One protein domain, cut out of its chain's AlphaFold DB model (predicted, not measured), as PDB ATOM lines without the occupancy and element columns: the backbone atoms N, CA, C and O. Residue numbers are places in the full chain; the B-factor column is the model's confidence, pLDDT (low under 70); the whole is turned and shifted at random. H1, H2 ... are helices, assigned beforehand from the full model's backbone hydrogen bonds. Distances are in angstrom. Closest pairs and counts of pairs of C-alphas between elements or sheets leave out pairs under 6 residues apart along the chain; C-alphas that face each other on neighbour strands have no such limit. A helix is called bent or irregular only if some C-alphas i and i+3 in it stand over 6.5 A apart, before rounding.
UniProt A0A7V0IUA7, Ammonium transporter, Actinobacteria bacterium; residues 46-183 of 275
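AT A GLANCE: This is residues 46 to 183 of the 275 residues of the protein "Ammonium transporter" of Actinobacteria bacterium (UniProt A0A7V0IUA7). Four helices make an elongated up-and-down bundle, each running against the one before it, with H2 and H3 crossing in the middle between H1 and H4. Two long stretches with no named element, residues 46 to 64 before H1 and residues 166 to 183 after H4, lie towards the same end of the bundle, where H1 begins and H4 ends. The printed part has 138 residues with four named helices in the order H1, H2, H3, H4 and no named strand; its class is all helix. The whole is compact, with a radius of gyration of the C-alphas of 16.6 A, and the C-alphas span 52 by 27 by 23 A.

IN THESE COORDINATES: Residues 46 to 64 hold no named element, but residues 46 to 47 pair with residues 55 to 56, antiparallel. H1, residues 65 to 87, begins with C-alpha 65 at (30.382, -41.520, 36.460) and is 32.5 A long from first to last C-alpha. H2, residues 91 to 108, is 27.5 A long and irregular, with C-alphas 104 and 107 being 7.5 A apart. H3, residues 114 to 137, is the longest helix by residues; it is 34.5 A long and ends with C-alpha 137 at (66.969, -23.920, 29.234). H4, residues 147 to 165, is 25.4 A long and ends with C-alpha 165 at (45.699, -33.713, 50.890). H4 is neither bent nor irregular, but only just: C-alphas 150 and 153 are 6.2 A apart.

HOW THE PARTS SIT: H1 and H2 form a helical hairpin; they touch, closest at the C-alphas of Gly 79 and Gly 101, 3.7 A apart, and run opposite ways at a steep tilt of 43 degrees. H1 also touches H3, closest at the C-alphas of Gly 82 and Ile 122, 4.1 A apart; they run the same way at a steep tilt of 41 degrees. H2 and H3 touch, closest at the C-alphas of Gly 101 and Ser 121, 3.8 A apart, and run opposite ways at a steep tilt of 55 degrees. H3 and H4 form a second helical hairpin; they touch, closest at the C-alphas of Ala 128 and Ala 149, 5.0 A apart, and run opposite ways at a steep tilt of 40 degrees. H2 and H4 touch, closest at the C-alphas of Ser 104 and Gly 158, 4.2 A apart, and run the same way at a tilt of 37 degrees, only just steep. H1 and H4 are apart. Every O i to N i+4 pair is within hydrogen-bond range in H1 and H3, against 12 of 14 in H2 and 13 of 15 in H4.

THE WHOLE: The two C-alphas farthest apart are those of Thr 50 and Lys 137, at 54.0 A. The printed part has no cut. The links from H1 to H2 and from H2 to H3 are tight, the link from H3 to H4 is short, and no link is long. The mean pLDDT of the printed part is 92.1, with residues 172 to 179 under 70.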
ATOM      1  N   VAL A  46      36.116 -49.064  39.303       90.19
ATOM      2  CA  VAL A  46      35.881 -50.487  39.540       90.19
ATOM      3  C   VAL A  46      34.388 -50.771  39.379       90.19
ATOM      4  O   VAL A  46      33.555 -50.068  39.947       90.19
ATOM      5  N   ILE A  47      34.038 -51.814  38.624       90.31
ATOM      6  CA  ILE A  47      32.649 -52.271  38.473       90.31
ATOM      7  C   ILE A  47      32.444 -53.528  39.319       90.31
ATOM      8  O   ILE A  47      32.983 -54.594  39.024       90.31
ATOM      9  N   GLN A  48      31.644 -53.408  40.373       87.31
ATOM     10  CA  GLN A  48      31.236 -54.507  41.238       87.31
ATOM     11  C   GLN A  48      30.013 -55.213  40.648       87.31
ATOM     12  O   GLN A  48      28.985 -54.598  40.386       87.31
ATOM     13  N   SER A  49      30.099 -56.531  40.462       87.44
ATOM     14  CA  SER A  49      29.016 -57.346  39.887       87.44
ATOM     15  C   SER A  49      27.861 -57.631  40.854       87.44
ATOM     16  O   SER A  49      26.853 -58.211  40.459       87.44
ATOM     17  N   THR A  50      28.001 -57.250  42.125       85.69
ATOM     18  CA  THR A  50      27.061 -57.579  43.204       85.69
ATOM     19  C   THR A  50      25.867 -56.625  43.298       85.69
ATOM     20  O   THR A  50      24.877 -56.971  43.939       85.69
ATOM     21  N   PHE A  51      25.920 -55.452  42.661       83.81
ATOM     22  CA  PHE A  51      24.801 -54.508  42.558       83.81
ATOM     23  C   PHE A  51      24.936 -53.628  41.307       83.81
ATOM     24  O   PHE A  51      26.028 -53.452  40.780       83.81
ATOM     25  N   PHE A  52      23.831 -53.051  40.827       84.56
ATOM     26  CA  PHE A  52      23.814 -52.164  39.657       84.56
ATOM     27  C   PHE A  52      23.713 -50.684  40.084       84.56
ATOM     28  O   PHE A  52      22.894 -50.385  40.955       84.56
ATOM     29  N   PRO A  53      24.489 -49.744  39.500       86.31
ATOM     30  CA  PRO A  53      25.473 -49.925  38.423       86.31
ATOM     31  C   PRO A  53      26.847 -50.440  38.891       86.31
ATOM     32  O   PRO A  53      27.727 -50.641  38.060       86.31
ATOM     33  N   GLY A  54      27.047 -50.642  40.198       89.31
ATOM     34  CA  GLY A  54      28.255 -51.282  40.730       89.31
ATOM     35  C   GLY A  54      29.507 -50.408  40.714       89.31
ATOM     36  O   GLY A  54      30.598 -50.916  40.941       89.31
ATOM     37  N   TRP A  55      29.394 -49.116  40.411       91.81
ATOM     38  CA  TRP A  55      30.553 -48.236  40.287       91.81
ATOM     39  C   TRP A  55      31.180 -47.914  41.642       91.81
ATOM     40  O   TRP A  55      30.527 -47.396  42.551       91.81
ATOM     41  N   ALA A  56      32.475 -48.177  41.740       90.19
ATOM     42  CA  ALA A  56      33.299 -47.890  42.895       90.19
ATOM     43  C   ALA A  56      34.642 -47.294  42.460       90.19
ATOM     44  O   ALA A  56      35.071 -47.438  41.314       90.19
ATOM     45  N   ASN A  57      35.306 -46.601  43.374       89.38
ATOM     46  CA  ASN A  57      36.678 -46.156  43.171       89.38
ATOM     47  C   ASN A  57      37.680 -47.299  43.439       89.38
ATOM     48  O   ASN A  57      37.284 -48.420  43.774       89.38
ATOM     49  N   ILE A  58      38.984 -47.036  43.312       86.69
ATOM     50  CA  ILE A  58      40.016 -48.074  43.512       86.69
ATOM     51  C   ILE A  58      40.102 -48.576  44.964       86.69
ATOM     52  O   ILE A  58      40.645 -49.648  45.216       86.69
ATOM     53  N   TYR A  59      39.513 -47.834  45.903       84.81
ATOM     54  CA  TYR A  59      39.376 -48.191  47.317       84.81
ATOM     55  C   TYR A  59      38.035 -48.880  47.622       84.81
ATOM     56  O   TYR A  59      37.662 -49.043  48.781       84.81
ATOM     57  N   LEU A  60      37.284 -49.264  46.582       84.31
ATOM     58  CA  LEU A  60      35.967 -49.904  46.657       84.31
ATOM     59  C   LEU A  60      34.892 -49.081  47.382       84.31
ATOM     60  O   LEU A  60      33.865 -49.619  47.798       84.31
ATOM     61  N   SER A  61      35.097 -47.770  47.508       84.75
ATOM     62  CA  SER A  61      34.057 -46.853  47.968       84.75
ATOM     63  C   SER A  61      33.110 -46.517  46.811       84.75
ATOM     64  O   SER A  61      33.581 -46.384  45.677       84.75
ATOM     65  N   PRO A  62      31.797 -46.348  47.061       87.62
ATOM     66  CA  PRO A  62      30.841 -46.001  46.013       87.62
ATOM     67  C   PRO A  62      31.262 -44.751  45.236       87.62
ATOM     68  O   PRO A  62      31.596 -43.724  45.825       87.62
ATOM     69  N   ALA A  63      31.207 -44.834  43.909       90.75
ATOM     70  CA  ALA A  63      31.551 -43.746  43.004       90.75
ATOM     71  C   ALA A  63      30.478 -43.593  41.922       90.75
ATOM     72  O   ALA A  63      29.665 -44.486  41.686       90.75
ATOM     73  N   THR A  64      30.460 -42.447  41.242       91.69
ATOM     74  CA  THR A  64      29.554 -42.225  40.113       91.69
ATOM     75  C   THR A  64      30.304 -41.690  38.905       91.69
ATOM     76  O   THR A  64      31.250 -40.910  39.037       91.69
ATOM     77  N   LEU A  65      29.841 -42.057  37.706       91.75
ATOM     78  CA  LEU A  65      30.382 -41.520  36.460       91.75
ATOM     79  C   LEU A  65      30.270 -39.991  36.410       91.75
ATOM     80  O   LEU A  65      31.181 -39.327  35.923       91.75
ATOM     81  N   SER A  66      29.192 -39.418  36.954       92.94
ATOM     82  CA  SER A  66      29.022 -37.964  37.023       92.94
ATOM     83  C   SER A  66      30.056 -37.300  37.930       92.94
ATOM     84  O   SER A  66      30.568 -36.244  37.572       92.94
ATOM     85  N   ALA A  67      30.383 -37.909  39.077       92.75
ATOM     86  CA  ALA A  67      31.376 -37.363  39.998       92.75
ATOM     87  C   ALA A  67      32.764 -37.334  39.352       92.75
ATOM     88  O   ALA A  67      33.385 -36.274  39.306       92.75
ATOM     89  N   ILE A  68      33.215 -38.456  38.778       93.50
ATOM     90  CA  ILE A  68      34.544 -38.509  38.157       93.50
ATOM     91  C   ILE A  68      34.622 -37.615  36.911       93.50
ATOM     92  O   ILE A  68      35.594 -36.881  36.748       93.50
ATOM     93  N   THR A  69      33.566 -37.582  36.088       94.44
ATOM     94  CA  THR A  69      33.476 -36.694  34.914       94.44
ATOM     95  C   THR A  69      33.597 -35.230  35.323       94.44
ATOM     96  O   THR A  69      34.395 -34.497  34.744       94.44
ATOM     97  N   PHE A  70      32.858 -34.809  36.355       95.81
ATOM     98  CA  PHE A  70      32.923 -33.439  36.855       95.81
ATOM     99  C   PHE A  70      34.309 -33.102  37.411       95.81
ATOM    100  O   PHE A  70      34.855 -32.049  37.081       95.81
ATOM    101  N   THR A  71      34.913 -34.003  38.192       95.81
ATOM    102  CA  THR A  71      36.275 -33.818  38.707       95.81
ATOM    103  C   THR A  71      37.275 -33.570  37.578       95.81
ATOM    104  O   THR A  71      38.046 -32.615  37.651       95.81
ATOM    105  N   ILE A  72      37.234 -34.355  36.499       95.69
ATOM    106  CA  ILE A  72      38.135 -34.181  35.348       95.69
ATOM    107  C   ILE A  72      37.874 -32.861  34.623       95.69
ATOM    108  O   ILE A  72      38.826 -32.158  34.291       95.69
ATOM    109  N   THR A  73      36.606 -32.487  34.401       97.12
ATOM    110  CA  THR A  73      36.269 -31.192  33.783       97.12
ATOM    111  C   THR A  73      36.865 -30.036  34.583       97.12
ATOM    112  O   THR A  73      37.468 -29.124  34.015       97.12
ATOM    113  N   ILE A  74      36.735 -30.089  35.910       98.12
ATOM    114  CA  ILE A  74      37.280 -29.072  36.809       98.12
ATOM    115  C   ILE A  74      38.813 -29.101  36.827       98.12
ATOM    116  O   ILE A  74      39.441 -28.041  36.868       98.12
ATOM    117  N   ALA A  75      39.420 -30.281  36.731       98.12
ATOM    118  CA  ALA A  75      40.866 -30.415  36.648       98.12
ATOM    119  C   ALA A  75      41.429 -29.791  35.364       98.12
ATOM    120  O   ALA A  75      42.383 -29.014  35.417       98.12
ATOM    121  N   PHE A  76      40.785 -30.041  34.220       98.12
ATOM    122  CA  PHE A  76      41.119 -29.369  32.967       98.12
ATOM    123  C   PHE A  76      40.986 -27.852  33.092       98.12
ATOM    124  O   PHE A  76      41.920 -27.131  32.744       98.12
ATOM    125  N   ALA A  77      39.870 -27.357  33.639       98.38
ATOM    126  CA  ALA A  77      39.651 -25.923  33.822       98.38
ATOM    127  C   ALA A  77      40.748 -25.269  34.685       98.38
ATOM    128  O   ALA A  77      41.277 -24.211  34.325       98.38
ATOM    129  N   GLY A  78      41.132 -25.913  35.792       98.50
ATOM    130  CA  GLY A  78      42.223 -25.442  36.644       98.50
ATOM    131  C   GLY A  78      43.566 -25.466  35.916       98.50
ATOM    132  O   GLY A  78      44.286 -24.468  35.919       98.50
ATOM    133  N   GLY A  79      43.865 -26.557  35.208       98.50
ATOM    134  CA  GLY A  79      45.075 -26.696  34.401       98.50
ATOM    135  C   GLY A  79      45.211 -25.621  33.321       98.50
ATOM    136  O   GLY A  79      46.259 -24.977  33.230       98.50
ATOM    137  N   PHE A  80      44.147 -25.362  32.550       98.44
ATOM    138  CA  PHE A  80      44.125 -24.286  31.552       98.44
ATOM    139  C   PHE A  80      44.366 -22.924  32.192       98.44
ATOM    140  O   PHE A  80      45.161 -22.139  31.684       98.44
ATOM    141  N   THR A  81      43.725 -22.658  33.333       98.69
ATOM    142  CA  THR A  81      43.913 -21.413  34.088       98.69
ATOM    143  C   THR A  81      45.378 -21.238  34.496       98.69
ATOM    144  O   THR A  81      45.983 -20.202  34.216       98.69
ATOM    145  N   GLY A  82      45.981 -22.265  35.103       98.44
ATOM    146  CA  GLY A  82      47.384 -22.233  35.522       98.44
ATOM    147  C   GLY A  82      48.357 -22.079  34.354       98.44
ATOM    148  O   GLY A  82      49.241 -21.220  34.399       98.44
ATOM    149  N   GLY A  83      48.164 -22.861  33.289       98.19
ATOM    150  CA  GLY A  83      48.971 -22.796  32.070       98.19
ATOM    151  C   GLY A  83      48.889 -21.433  31.386       98.19
ATOM    152  O   GLY A  83      49.923 -20.859  31.046       98.19
ATOM    153  N   TYR A  84      47.683 -20.871  31.247       98.38
ATOM    154  CA  TYR A  84      47.463 -19.553  30.650       98.38
ATOM    155  C   TYR A  84      48.212 -18.452  31.405       98.38
ATOM    156  O   TYR A  84      48.984 -17.701  30.806       98.38
ATOM    157  N   PHE A  85      48.041 -18.375  32.728       98.31
ATOM    158  CA  PHE A  85      48.684 -17.328  33.523       98.31
ATOM    159  C   PHE A  85      50.206 -17.491  33.588       98.31
ATOM    160  O   PHE A  85      50.927 -16.507  33.414       98.31
ATOM    161  N   ALA A  86      50.711 -18.713  33.787       98.12
ATOM    162  CA  ALA A  86      52.152 -18.956  33.875       98.12
ATOM    163  C   ALA A  86      52.877 -18.704  32.547       98.12
ATOM    164  O   ALA A  86      54.003 -18.205  32.542       98.12
ATOM    165  N   SER A  87      52.231 -19.023  31.424       96.31
ATOM    166  CA  SER A  87      52.810 -18.875  30.087       96.31
ATOM    167  C   SER A  87      52.489 -17.547  29.403       96.31
ATOM    168  O   SER A  87      52.974 -17.296  28.302       96.31
ATOM    169  N   LYS A  88      51.702 -16.677  30.052       96.69
ATOM    170  CA  LYS A  88      51.203 -15.408  29.490       96.69
ATOM    171  C   LYS A  88      50.380 -15.605  28.209       96.69
ATOM    172  O   LYS A  88      50.465 -14.799  27.287       96.69
ATOM    173  N   GLY A  89      49.579 -16.668  28.174       93.62
ATOM    174  CA  GLY A  89      48.687 -16.982  27.061       93.62
ATOM    175  C   GLY A  89      49.359 -17.653  25.866       93.62
ATOM    176  O   GLY A  89      48.776 -17.659  24.785       93.62
ATOM    177  N   ASP A  90      50.552 -18.233  26.037       91.00
ATOM    178  CA  ASP A  90      51.138 -19.088  25.005       91.00
ATOM    179  C   ASP A  90      50.209 -20.293  24.741       91.00
ATOM    180  O   ASP A  90      49.863 -21.015  25.686       91.00
ATOM    181  N   PRO A  91      49.770 -20.535  23.490       90.00
ATOM    182  CA  PRO A  91      48.794 -21.584  23.202       90.00
ATOM    183  C   PRO A  91      49.280 -22.993  23.552       90.00
ATOM    184  O   PRO A  91      48.503 -23.789  24.085       90.00
ATOM    185  N   PHE A  92      50.556 -23.297  23.291       90.31
ATOM    186  CA  PHE A  92      51.126 -24.614  23.571       90.31
ATOM    187  C   PHE A  92      51.108 -24.898  25.074       90.31
ATOM    188  O   PHE A  92      50.582 -25.926  25.507       90.31
ATOM    189  N   TRP A  93      51.609 -23.965  25.883       93.94
ATOM    190  CA  TRP A  93      51.645 -24.114  27.335       93.94
ATOM    191  C   TRP A  93      50.281 -23.965  28.005       93.94
ATOM    192  O   TRP A  93      50.047 -24.595  29.034       93.94
ATOM    193  N   THR A  94      49.357 -23.194  27.432       95.56
ATOM    194  CA  THR A  94      47.977 -23.114  27.933       95.56
ATOM    195  C   THR A  94      47.283 -24.469  27.806       95.56
ATOM    196  O   THR A  94      46.753 -24.983  28.790       95.56
ATOM    197  N   LEU A  95      47.337 -25.088  26.620       94.31
ATOM    198  CA  LEU A  95      46.715 -26.393  26.382       94.31
ATOM    199  C   LEU A  95      47.439 -27.520  27.132       94.31
ATOM    200  O   LEU A  95      46.786 -28.355  27.760       94.31
ATOM    201  N   SER A  96      48.774 -27.502  27.138       95.06
ATOM    202  CA  SER A  96      49.592 -28.431  27.931       95.06
ATOM    203  C   SER A  96      49.343 -28.270  29.430       95.06
ATOM    204  O   SER A  96      49.372 -29.252  30.166       95.06
ATOM    205  N   GLY A  97      49.035 -27.054  29.888       97.31
ATOM    206  CA  GLY A  97      48.622 -26.774  31.259       97.31
ATOM    207  C   GLY A  97      47.323 -27.481  31.630       97.31
ATOM    208  O   GLY A  97      47.232 -28.020  32.728       97.31
ATOM    209  N   GLY A  98      46.356 -27.566  30.709       97.19
ATOM    210  CA  GLY A  98      45.150 -28.386  30.875       97.19
ATOM    211  C   GLY A  98      45.476 -29.852  31.166       97.19
ATOM    212  O   GLY A  98      44.974 -30.405  32.145       97.19
ATOM    213  N   LEU A  99      46.374 -30.451  30.370       97.12
ATOM    214  CA  LEU A  99      46.868 -31.821  30.588       97.12
ATOM    215  C   LEU A  99      47.612 -31.958  31.913       97.12
ATOM    216  O   LEU A  99      47.319 -32.853  32.697       97.12
ATOM    217  N   ALA A 100      48.559 -31.064  32.182       98.19
ATOM    218  CA  ALA A 100      49.343 -31.099  33.407       98.19
ATOM    219  C   ALA A 100      48.458 -30.948  34.652       98.19
ATOM    220  O   ALA A 100      48.684 -31.630  35.646       98.19
ATOM    221  N   GLY A 101      47.426 -30.103  34.586       97.94
ATOM    222  CA  GLY A 101      46.434 -29.942  35.643       97.94
ATOM    223  C   GLY A 101      45.718 -31.253  35.945       97.94
ATOM    224  O   GLY A 101      45.810 -31.734  37.073       97.94
ATOM    225  N   VAL A 102      45.098 -31.878  34.935       97.81
ATOM    226  CA  VAL A 102      44.403 -33.166  35.118       97.81
ATOM    227  C   VAL A 102      45.343 -34.280  35.583       97.81
ATOM    228  O   VAL A 102      44.994 -35.006  36.510       97.81
ATOM    229  N   ILE A 103      46.556 -34.357  35.026       97.81
ATOM    230  CA  ILE A 103      47.579 -35.340  35.414       97.81
ATOM    231  C   ILE A 103      48.005 -35.137  36.873       97.81
ATOM    232  O   ILE A 103      48.138 -36.101  37.627       97.81
ATOM    233  N   SER A 104      48.175 -33.883  37.301       98.19
ATOM    234  CA  SER A 104      48.604 -33.565  38.665       98.19
ATOM    235  C   SER A 104      47.581 -33.935  39.730       98.19
ATOM    236  O   SER A 104      47.947 -34.059  40.887       98.19
ATOM    237  N   VAL A 105      46.312 -34.145  39.386       97.56
ATOM    238  CA  VAL A 105      45.289 -34.574  40.353       97.56
ATOM    239  C   VAL A 105      44.851 -36.023  40.158       97.56
ATOM    240  O   VAL A 105      44.089 -36.528  40.979       97.56
ATOM    241  N   SER A 106      45.329 -36.711  39.112       95.75
ATOM    242  CA  SER A 106      44.869 -38.056  38.737       95.75
ATOM    243  C   SER A 106      44.914 -39.057  39.882       95.75
ATOM    244  O   SER A 106      43.968 -39.818  40.049       95.75
ATOM    245  N   ALA A 107      45.982 -39.034  40.681       93.62
ATOM    246  CA  ALA A 107      46.213 -40.018  41.733       93.62
ATOM    247  C   ALA A 107      45.188 -39.957  42.887       93.62
ATOM    248  O   ALA A 107      45.076 -40.920  43.638       93.62
ATOM    249  N   GLY A 108      44.453 -38.846  43.035       92.44
ATOM    250  CA  GLY A 108      43.403 -38.678  44.049       92.44
ATOM    251  C   GLY A 108      42.075 -38.173  43.482       92.44
ATOM    252  O   GLY A 108      41.225 -37.681  44.223       92.44
ATOM    253  N   ALA A 109      41.884 -38.242  42.162       91.69
ATOM    254  CA  ALA A 109      40.725 -37.658  41.483       91.69
ATOM    255  C   ALA A 109      39.378 -38.271  41.916       91.69
ATOM    256  O   ALA A 109      38.329 -37.650  41.774       91.69
ATOM    257  N   ASP A 110      39.402 -39.486  42.448       89.06
ATOM    258  CA  ASP A 110      38.249 -40.241  42.928       89.06
ATOM    259  C   ASP A 110      37.946 -40.033  44.423       89.06
ATOM    260  O   ASP A 110      36.965 -40.585  44.929       89.06
ATOM    261  N   ILE A 111      38.758 -39.232  45.121       90.31
ATOM    262  CA  ILE A 111      38.606 -38.925  46.553       90.31
ATOM    263  C   ILE A 111      38.646 -37.424  46.867       90.31
ATOM    264  O   ILE A 111      38.222 -37.007  47.946       90.31
ATOM    265  N   TYR A 112      39.121 -36.584  45.946       93.56
ATOM    266  CA  TYR A 112      39.143 -35.138  46.146       93.56
ATOM    267  C   TYR A 112      37.790 -34.471  45.927       93.56
ATOM    268  O   TYR A 112      37.029 -34.794  45.014       93.56
ATOM    269  N   GLN A 113      37.539 -33.424  46.714       93.56
ATOM    270  CA  GLN A 113      36.453 -32.494  46.437       93.56
ATOM    271  C   GLN A 113      36.792 -31.632  45.199       93.56
ATOM    272  O   GLN A 113      37.923 -31.150  45.088       93.56
ATOM    273  N   PRO A 114      35.827 -31.334  44.307       94.12
ATOM    274  CA  PRO A 114      36.089 -30.562  43.088       94.12
ATOM    275  C   PRO A 114      36.729 -29.177  43.302       94.12
ATOM    276  O   PRO A 114      37.529 -28.733  42.484       94.12
ATOM    277  N   SER A 115      36.431 -28.489  44.407       96.25
ATOM    278  CA  SER A 115      37.062 -27.198  44.736       96.25
ATOM    279  C   SER A 115      38.570 -27.329  44.955       96.25
ATOM    280  O   SER A 115      39.342 -26.512  44.453       96.25
ATOM    281  N   LEU A 116      38.996 -28.379  45.662       97.31
ATOM    282  CA  LEU A 116      40.407 -28.698  45.855       97.31
ATOM    283  C   LEU A 116      41.058 -29.074  44.521       97.31
ATOM    284  O   LEU A 116      42.134 -28.573  44.209       97.31
ATOM    285  N   VAL A 117      40.376 -29.886  43.708       98.25
ATOM    286  CA  VAL A 117      40.848 -30.282  42.371       98.25
ATOM    287  C   VAL A 117      41.182 -29.065  41.515       98.25
ATOM    288  O   VAL A 117      42.254 -29.028  40.914       98.25
ATOM    289  N   TYR A 118      40.302 -28.060  41.481       98.50
ATOM    290  CA  TYR A 118      40.535 -26.843  40.704       98.50
ATOM    291  C   TYR A 118      41.833 -26.141  41.125       98.50
ATOM    292  O   TYR A 118      42.675 -25.830  40.281       98.50
ATOM    293  N   LEU A 119      42.021 -25.946  42.435       98.38
ATOM    294  CA  LEU A 119      43.200 -25.277  42.988       98.38
ATOM    295  C   LEU A 119      44.483 -26.059  42.691       98.38
ATOM    296  O   LEU A 119      45.439 -25.493  42.167       98.38
ATOM    297  N   LEU A 120      44.493 -27.362  42.972       98.56
ATOM    298  CA  LEU A 120      45.651 -28.225  42.725       98.56
ATOM    299  C   LEU A 120      46.019 -28.288  41.241       98.56
ATOM    300  O   LEU A 120      47.202 -28.254  40.898       98.56
ATOM    301  N   SER A 121      45.013 -28.293  40.365       98.56
ATOM    302  CA  SER A 121      45.217 -28.322  38.916       98.56
ATOM    303  C   SER A 121      45.772 -27.002  38.376       98.56
ATOM    304  O   SER A 121      46.595 -27.036  37.462       98.56
ATOM    305  N   ILE A 122      45.411 -25.848  38.960       98.75
ATOM    306  CA  ILE A 122      46.079 -24.565  38.657       98.75
ATOM    307  C   ILE A 122      47.572 -24.682  38.941       98.75
ATOM    308  O   ILE A 122      48.392 -24.371  38.075       98.75
ATOM    309  N   PHE A 123      47.935 -25.167  40.129       98.44
ATOM    310  CA  PHE A 123      49.337 -25.352  40.488       98.44
ATOM    311  C   PHE A 123      50.035 -26.366  39.575       98.44
ATOM    312  O   PHE A 123      51.172 -26.119  39.183       98.44
ATOM    313  N   GLY A 124      49.358 -27.445  39.167       98.44
ATOM    314  CA  GLY A 124      49.874 -28.403  38.186       98.44
ATOM    315  C   GLY A 124      50.198 -27.757  36.837       98.44
ATOM    316  O   GLY A 124      51.302 -27.933  36.318       98.44
ATOM    317  N   GLY A 125      49.283 -26.936  36.313       98.38
ATOM    318  CA  GLY A 125      49.496 -26.172  35.083       98.38
ATOM    319  C   GLY A 125      50.668 -25.190  35.194       98.38
ATOM    320  O   GLY A 125      51.553 -25.189  34.340       98.38
ATOM    321  N   VAL A 126      50.729 -24.404  36.277       98.62
ATOM    322  CA  VAL A 126      51.841 -23.466  36.536       98.62
ATOM    323  C   VAL A 126      53.177 -24.206  36.643       98.62
ATOM    324  O   VAL A 126      54.179 -23.786  36.056       98.62
ATOM    325  N   PHE A 127      53.196 -25.316  37.383       98.44
ATOM    326  CA  PHE A 127      54.396 -26.104  37.625       98.44
ATOM    327  C   PHE A 127      54.959 -26.689  36.329       98.44
ATOM    328  O   PHE A 127      56.167 -26.600  36.117       98.44
ATOM    329  N   ALA A 128      54.105 -27.204  35.439       98.25
ATOM    330  CA  ALA A 128      54.527 -27.746  34.150       98.25
ATOM    331  C   ALA A 128      55.209 -26.697  33.256       98.25
ATOM    332  O   ALA A 128      56.269 -26.975  32.696       98.25
ATOM    333  N   VAL A 129      54.670 -25.473  33.179       97.88
ATOM    334  CA  VAL A 129      55.299 -24.378  32.412       97.88
ATOM    335  C   VAL A 129      56.679 -24.044  32.977       97.88
ATOM    336  O   VAL A 129      57.664 -23.933  32.243       97.88
ATOM    337  N   TRP A 130      56.768 -23.904  34.300       97.94
ATOM    338  CA  TRP A 130      58.013 -23.536  34.965       97.94
ATOM    339  C   TRP A 130      59.089 -24.620  34.829       97.94
ATOM    340  O   TRP A 130      60.219 -24.325  34.427       97.94
ATOM    341  N   ILE A 131      58.745 -25.880  35.115       97.88
ATOM    342  CA  ILE A 131      59.696 -26.991  35.037       97.88
ATOM    343  C   ILE A 131      60.090 -27.289  33.590       97.88
ATOM    344  O   ILE A 131      61.259 -27.574  33.344       97.88
ATOM    345  N   GLY A 132      59.175 -27.139  32.628       96.88
ATOM    346  CA  GLY A 132      59.475 -27.253  31.202       96.88
ATOM    347  C   GLY A 132      60.539 -26.256  30.758       96.88
ATOM    348  O   GLY A 132      61.528 -26.641  30.136       96.88
ATOM    349  N   GLY A 133      60.415 -24.996  31.186       95.38
ATOM    350  CA  GLY A 133      61.440 -23.982  30.943       95.38
ATOM    351  C   GLY A 133      62.799 -24.327  31.566       95.38
ATOM    352  O   GLY A 133      63.835 -24.056  30.960       95.38
ATOM    353  N   ILE A 134      62.827 -24.954  32.746       96.75
ATOM    354  CA  ILE A 134      64.073 -25.422  33.382       96.75
ATOM    355  C   ILE A 134      64.671 -26.607  32.618       96.75
ATOM    356  O   ILE A 134      65.874 -26.612  32.350       96.75
ATOM    357  N   ILE A 135      63.853 -27.595  32.257       96.38
ATOM    358  CA  ILE A 135      64.257 -28.769  31.472       96.38
ATOM    359  C   ILE A 135      64.904 -28.319  30.163       96.38
ATOM    360  O   ILE A 135      66.021 -28.731  29.841       96.38
ATOM    361  N   GLU A 136      64.256 -27.392  29.467       95.06
ATOM    362  CA  GLU A 136      64.732 -26.890  28.190       95.06
ATOM    363  C   GLU A 136      65.974 -26.001  28.341       95.06
ATOM    364  O   GLU A 136      66.978 -26.244  27.675       95.06
ATOM    365  N   LYS A 137      65.938 -24.978  29.204       93.50
ATOM    366  CA  LYS A 137      66.969 -23.920  29.234       93.50
ATOM    367  C   LYS A 137      68.148 -24.243  30.145       93.50
ATOM    368  O   LYS A 137      69.268 -23.839  29.853       93.50
ATOM    369  N   LYS A 138      67.912 -24.945  31.257       93.81
ATOM    370  CA  LYS A 138      68.952 -25.264  32.249       93.81
ATOM    371  C   LYS A 138      69.527 -26.658  32.037       93.81
ATOM    372  O   LYS A 138      70.745 -26.809  32.042       93.81
ATOM    373  N   PHE A 139      68.673 -27.666  31.856       94.69
ATOM    374  CA  PHE A 139      69.134 -29.041  31.630       94.69
ATOM    375  C   PHE A 139      69.451 -29.342  30.166       94.69
ATOM    376  O   PHE A 139      70.077 -30.362  29.887       94.69
ATOM    377  N   ARG A 140      69.082 -28.439  29.247       93.88
ATOM    378  CA  ARG A 140      69.330 -28.570  27.807       93.88
ATOM    379  C   ARG A 140      68.789 -29.884  27.239       93.88
ATOM    380  O   ARG A 140      69.423 -30.533  26.405       93.88
ATOM    381  N   ILE A 141      67.613 -30.275  27.725       95.25
ATOM    382  CA  ILE A 141      66.860 -31.420  27.228       95.25
ATOM    383  C   ILE A 141      65.824 -30.906  26.232       95.25
ATOM    384  O   ILE A 141      64.943 -30.122  26.583       95.25
ATOM    385  N   ASP A 142      65.936 -31.374  24.993       95.75
ATOM    386  CA  ASP A 142      64.988 -31.067  23.930       95.75
ATOM    387  C   ASP A 142      63.760 -31.971  24.026       95.75
ATOM    388  O   ASP A 142      63.688 -33.041  23.423       95.75
ATOM    389  N   ASP A 143      62.809 -31.544  24.843       94.38
ATOM    390  CA  ASP A 143      61.516 -32.192  24.986       94.38
ATOM    391  C   ASP A 143      60.523 -31.581  23.993       94.38
ATOM    392  O   ASP A 143      59.893 -30.559  24.264       94.38
ATOM    393  N   ALA A 144      60.421 -32.195  22.811       91.19
ATOM    394  CA  ALA A 144      59.711 -31.629  21.667       91.19
ATOM    395  C   ALA A 144      58.234 -31.306  21.926       91.19
ATOM    396  O   ALA A 144      57.699 -30.395  21.298       91.19
ATOM    397  N   VAL A 145      57.598 -32.044  22.837       91.56
ATOM    398  CA  VAL A 145      56.169 -31.917  23.156       91.56
ATOM    399  C   VAL A 145      55.923 -31.616  24.636       91.56
ATOM    400  O   VAL A 145      54.782 -31.633  25.084       91.56
ATOM    401  N   GLY A 146      56.976 -31.346  25.414       93.31
ATOM    402  CA  GLY A 146      56.862 -31.107  26.855       93.31
ATOM    403  C   GLY A 146      56.431 -32.342  27.658       93.31
ATOM    404  O   GLY A 146      55.873 -32.192  28.746       93.31
ATOM    405  N   ALA A 147      56.667 -33.556  27.151       95.38
ATOM    406  CA  ALA A 147      56.208 -34.798  27.764       95.38
ATOM    407  C   ALA A 147      56.747 -35.000  29.191       95.38
ATOM    408  O   ALA A 147      56.019 -35.440  30.083       95.38
ATOM    409  N   VAL A 148      58.010 -34.654  29.441       96.06
ATOM    410  CA  VAL A 148      58.642 -34.781  30.759       96.06
ATOM    411  C   VAL A 148      58.024 -33.792  31.744       96.06
ATOM    412  O   VAL A 148      57.791 -34.148  32.898       96.06
ATOM    413  N   ALA A 149      57.716 -32.571  31.301       97.06
ATOM    414  CA  ALA A 149      57.072 -31.566  32.142       97.06
ATOM    415  C   ALA A 149      55.605 -31.921  32.445       97.06
ATOM    416  O   ALA A 149      55.188 -31.912  33.604       97.06
ATOM    417  N   VAL A 150      54.835 -32.270  31.413       97.50
ATOM    418  CA  VAL A 150      53.391 -32.525  31.512       97.50
ATOM    419  C   VAL A 150      53.088 -33.861  32.186       97.50
ATOM    420  O   VAL A 150      52.201 -33.914  33.028       97.50
ATOM    421  N   HIS A 151      53.813 -34.935  31.864       96.75
ATOM    422  CA  HIS A 151      53.538 -36.263  32.424       96.75
ATOM    423  C   HIS A 151      54.451 -36.590  33.602       96.75
ATOM    424  O   HIS A 151      53.971 -36.974  34.666       96.75
ATOM    425  N   GLY A 152      55.763 -36.421  33.433       95.00
ATOM    426  CA  GLY A 152      56.738 -36.773  34.465       95.00
ATOM    427  C   GLY A 152      56.619 -35.882  35.701       95.00
ATOM    428  O   GLY A 152      56.380 -36.366  36.806       95.00
ATOM    429  N   ALA A 153      56.759 -34.569  35.515       96.38
ATOM    430  CA  ALA A 153      56.778 -33.618  36.620       96.38
ATOM    431  C   ALA A 153      55.380 -33.388  37.219       96.38
ATOM    432  O   ALA A 153      55.242 -33.404  38.443       96.38
ATOM    433  N   ALA A 154      54.333 -33.234  36.398       97.56
ATOM    434  CA  ALA A 154      52.975 -33.108  36.930       97.56
ATOM    435  C   ALA A 154      52.491 -34.410  37.597       97.56
ATOM    436  O   ALA A 154      51.865 -34.352  38.652       97.56
ATOM    437  N   GLY A 155      52.840 -35.583  37.055       96.19
ATOM    438  CA  GLY A 155      52.526 -36.872  37.681       96.19
ATOM    439  C   GLY A 155      53.230 -37.058  39.028       96.19
ATOM    440  O   GLY A 155      52.602 -37.476  40.000       96.19
ATOM    441  N   PHE A 156      54.506 -36.660  39.125       96.19
ATOM    442  CA  PHE A 156      55.218 -36.581  40.406       96.19
ATOM    443  C   PHE A 156      54.466 -35.694  41.406       96.19
ATOM    444  O   PHE A 156      54.252 -36.098  42.548       96.19
ATOM    445  N   LEU A 157      54.019 -34.514  40.968       97.19
ATOM    446  CA  LEU A 157      53.272 -33.588  41.815       97.19
ATOM    447  C   LEU A 157      51.956 -34.201  42.321       97.19
ATOM    448  O   LEU A 157      51.598 -33.980  43.475       97.19
ATOM    449  N   GLY A 158      51.292 -35.035  41.519       97.25
ATOM    450  CA  GLY A 158      50.078 -35.728  41.947       97.25
ATOM    451  C   GLY A 158      50.282 -36.733  43.071       97.25
ATOM    452  O   GLY A 158      49.461 -36.788  43.986       97.25
ATOM    453  N   LEU A 159      51.406 -37.450  43.094       96.31
ATOM    454  CA  LEU A 159      51.743 -38.310  44.236       96.31
ATOM    455  C   LEU A 159      51.995 -37.485  45.504       96.31
ATOM    456  O   LEU A 159      51.565 -37.866  46.595       96.31
ATOM    457  N   ILE A 160      52.631 -36.318  45.366       97.56
ATOM    458  CA  ILE A 160      52.819 -35.388  46.485       97.56
ATOM    459  C   ILE A 160      51.469 -34.868  46.992       97.56
ATOM    460  O   ILE A 160      51.239 -34.851  48.202       97.56
ATOM    461  N   TYR A 161      50.552 -34.494  46.097       97.62
ATOM    462  CA  TYR A 161      49.218 -34.047  46.487       97.62
ATOM    463  C   TYR A 161      48.439 -35.120  47.234       97.62
ATOM    464  O   TYR A 161      47.837 -34.811  48.261       97.62
ATOM    465  N   VAL A 162      48.466 -36.374  46.781       95.44
ATOM    466  CA  VAL A 162      47.801 -37.476  47.494       95.44
ATOM    467  C   VAL A 162      48.411 -37.648  48.878       95.44
ATOM    468  O   VAL A 162      47.689 -37.707  49.870       95.44
ATOM    469  N   GLY A 163      49.740 -37.610  48.964       95.38
ATOM    470  CA  GLY A 163      50.466 -37.741  50.222       95.38
ATOM    471  C   GLY A 163      50.153 -36.657  51.257       95.38
ATOM    472  O   GLY A 163      50.311 -36.911  52.448       95.38
ATOM    473  N   ILE A 164      49.717 -35.472  50.818       96.12
ATOM    474  CA  ILE A 164      49.399 -34.328  51.684       96.12
ATOM    475  C   ILE A 164      47.888 -34.217  51.909       96.12
ATOM    476  O   ILE A 164      47.421 -34.261  53.042       96.12
ATOM    477  N   PHE A 165      47.117 -34.069  50.833       95.88
ATOM    478  CA  PHE A 165      45.699 -33.713  50.890       95.88
ATOM    479  C   PHE A 165      44.766 -34.906  51.083       95.88
ATOM    480  O   PHE A 165      43.617 -34.710  51.465       95.88
ATOM    481  N   ALA A 166      45.246 -36.125  50.835       92.69
ATOM    482  CA  ALA A 166      44.538 -37.359  51.160       92.69
ATOM    483  C   ALA A 166      45.235 -38.140  52.286       92.69
ATOM    484  O   ALA A 166      44.948 -39.314  52.485       92.69
ATOM    485  N   SER A 167      46.154 -37.517  53.036       92.81
ATOM    486  CA  SER A 167      46.818 -38.189  54.155       92.81
ATOM    487  C   SER A 167      45.794 -38.661  55.192       92.81
ATOM    488  O   SER A 167      44.928 -37.891  55.604       92.81
ATOM    489  N   GLY A 168      45.907 -39.910  55.641       89.50
ATOM    490  CA  GLY A 168      44.937 -40.545  56.536       89.50
ATOM    491  C   GLY A 168      43.718 -41.139  55.824       89.50
ATOM    492  O   GLY A 168      42.843 -41.682  56.488       89.50
ATOM    493  N   PHE A 169      43.625 -41.038  54.491       88.06
ATOM    494  CA  PHE A 169      42.551 -41.690  53.747       88.06
ATOM    495  C   PHE A 169      42.782 -43.212  53.712       88.06
ATOM    496  O   PHE A 169      43.858 -43.637  53.269       88.06
ATOM    497  N   PRO A 170      41.801 -44.032  54.127       84.31
ATOM    498  CA  PRO A 170      41.967 -45.478  54.202       84.31
ATOM    499  C   PRO A 170      42.014 -46.095  52.800       84.31
ATOM    500  O   PRO A 170      41.100 -45.896  52.001       84.31
ATOM    501  N   THR A 171      43.059 -46.875  52.492       76.19
ATOM    502  CA  THR A 171      43.212 -47.505  51.162       76.19
ATOM    503  C   THR A 171      42.830 -48.990  51.120       76.19
ATOM    504  O   THR A 171      43.084 -49.659  50.119       76.19
ATOM    505  N   GLY A 172      42.291 -49.540  52.213       65.38
ATOM    506  CA  GLY A 172      41.962 -50.963  52.346       65.38
ATOM    507  C   GLY A 172      40.606 -51.351  51.753       65.38
ATOM    508  O   GLY A 172      39.665 -50.562  51.741       65.38
ATOM    509  N   ILE A 173      40.489 -52.607  51.317       58.59
ATOM    510  CA  ILE A 173      39.219 -53.202  50.886       58.59
ATOM    511  C   ILE A 173      38.310 -53.359  52.113       58.59
ATOM    512  O   ILE A 173      38.565 -54.192  52.973       58.59
ATOM    513  N   GLY A 174      37.229 -52.580  52.187       55.75
ATOM    514  CA  GLY A 174      36.129 -52.838  53.125       55.75
ATOM    515  C   GLY A 174      36.231 -52.222  54.525       55.75
ATOM    516  O   GLY A 174      35.427 -52.601  55.371       55.75
ATOM    517  N   ASN A 175      37.132 -51.259  54.778       53.94
ATOM    518  CA  ASN A 175      37.259 -50.576  56.084       53.94
ATOM    519  C   ASN A 175      37.322 -51.544  57.290       53.94
ATOM    520  O   ASN A 175      36.843 -51.232  58.379       53.94
ATOM    521  N   ASP A 176      37.915 -52.723  57.108       59.34
ATOM    522  CA  ASP A 176      38.076 -53.759  58.137       59.34
ATOM    523  C   ASP A 176      39.213 -53.457  59.136       59.34
ATOM    524  O   ASP A 176      39.493 -54.253  60.032       59.34
ATOM    525  N   GLY A 177      39.867 -52.299  58.993       57.34
ATOM    526  CA  GLY A 177      41.011 -51.886  59.803       57.34
ATOM    527  C   GLY A 177      42.340 -52.530  59.394       57.34
ATOM    528  O   GLY A 177      43.341 -52.292  60.065       57.34
ATOM    529  N   LEU A 178      42.378 -53.315  58.307       58.94
ATOM    530  CA  LEU A 178      43.601 -53.919  57.754       58.94
ATOM    531  C   LEU A 178      44.234 -53.079  56.627       58.94
ATOM    532  O   LEU A 178      45.301 -53.426  56.118       58.94
ATOM    533  N   GLY A 179      43.586 -51.980  56.230       67.00
ATOM    534  CA  GLY A 179      44.114 -51.029  55.253       67.00
ATOM    535  C   GLY A 179      45.294 -50.216  55.788       67.00
ATOM    536  O   GLY A 179      45.358 -49.895  56.972       67.00
ATOM    537  N   VAL A 180      46.220 -49.853  54.899       76.69
ATOM    538  CA  VAL A 180      47.249 -48.846  55.186       76.69
ATOM    539  C   VAL A 180      46.679 -47.484  54.814       76.69
ATOM    540  O   VAL A 180      46.143 -47.318  53.723       76.69
ATOM    541  N   ASP A 181      46.788 -46.502  55.697       86.81
ATOM    542  CA  ASP A 181      46.349 -45.153  55.361       86.81
ATOM    543  C   ASP A 181      47.286 -44.508  54.338       86.81
ATOM    544  O   ASP A 181      48.515 -44.661  54.365       86.81
ATOM    545  N   THR A 182      46.696 -43.714  53.451       89.62
ATOM    546  CA  THR A 182      47.444 -42.850  52.544       89.62
ATOM    547  C   THR A 182      48.359 -41.938  53.357       89.62
ATOM    548  O   THR A 182      47.947 -41.325  54.340       89.62
ATOM    549  N   SER A 183      49.617 -41.819  52.949       93.62
ATOM    550  CA  SER A 183      50.586 -40.941  53.603       93.62
ATOM    551  C   SER A 183      51.628 -40.459  52.606       93.62
ATOM    552  O   SER A 183      51.926 -41.147  51.628       93.62
TER     553      SER A 183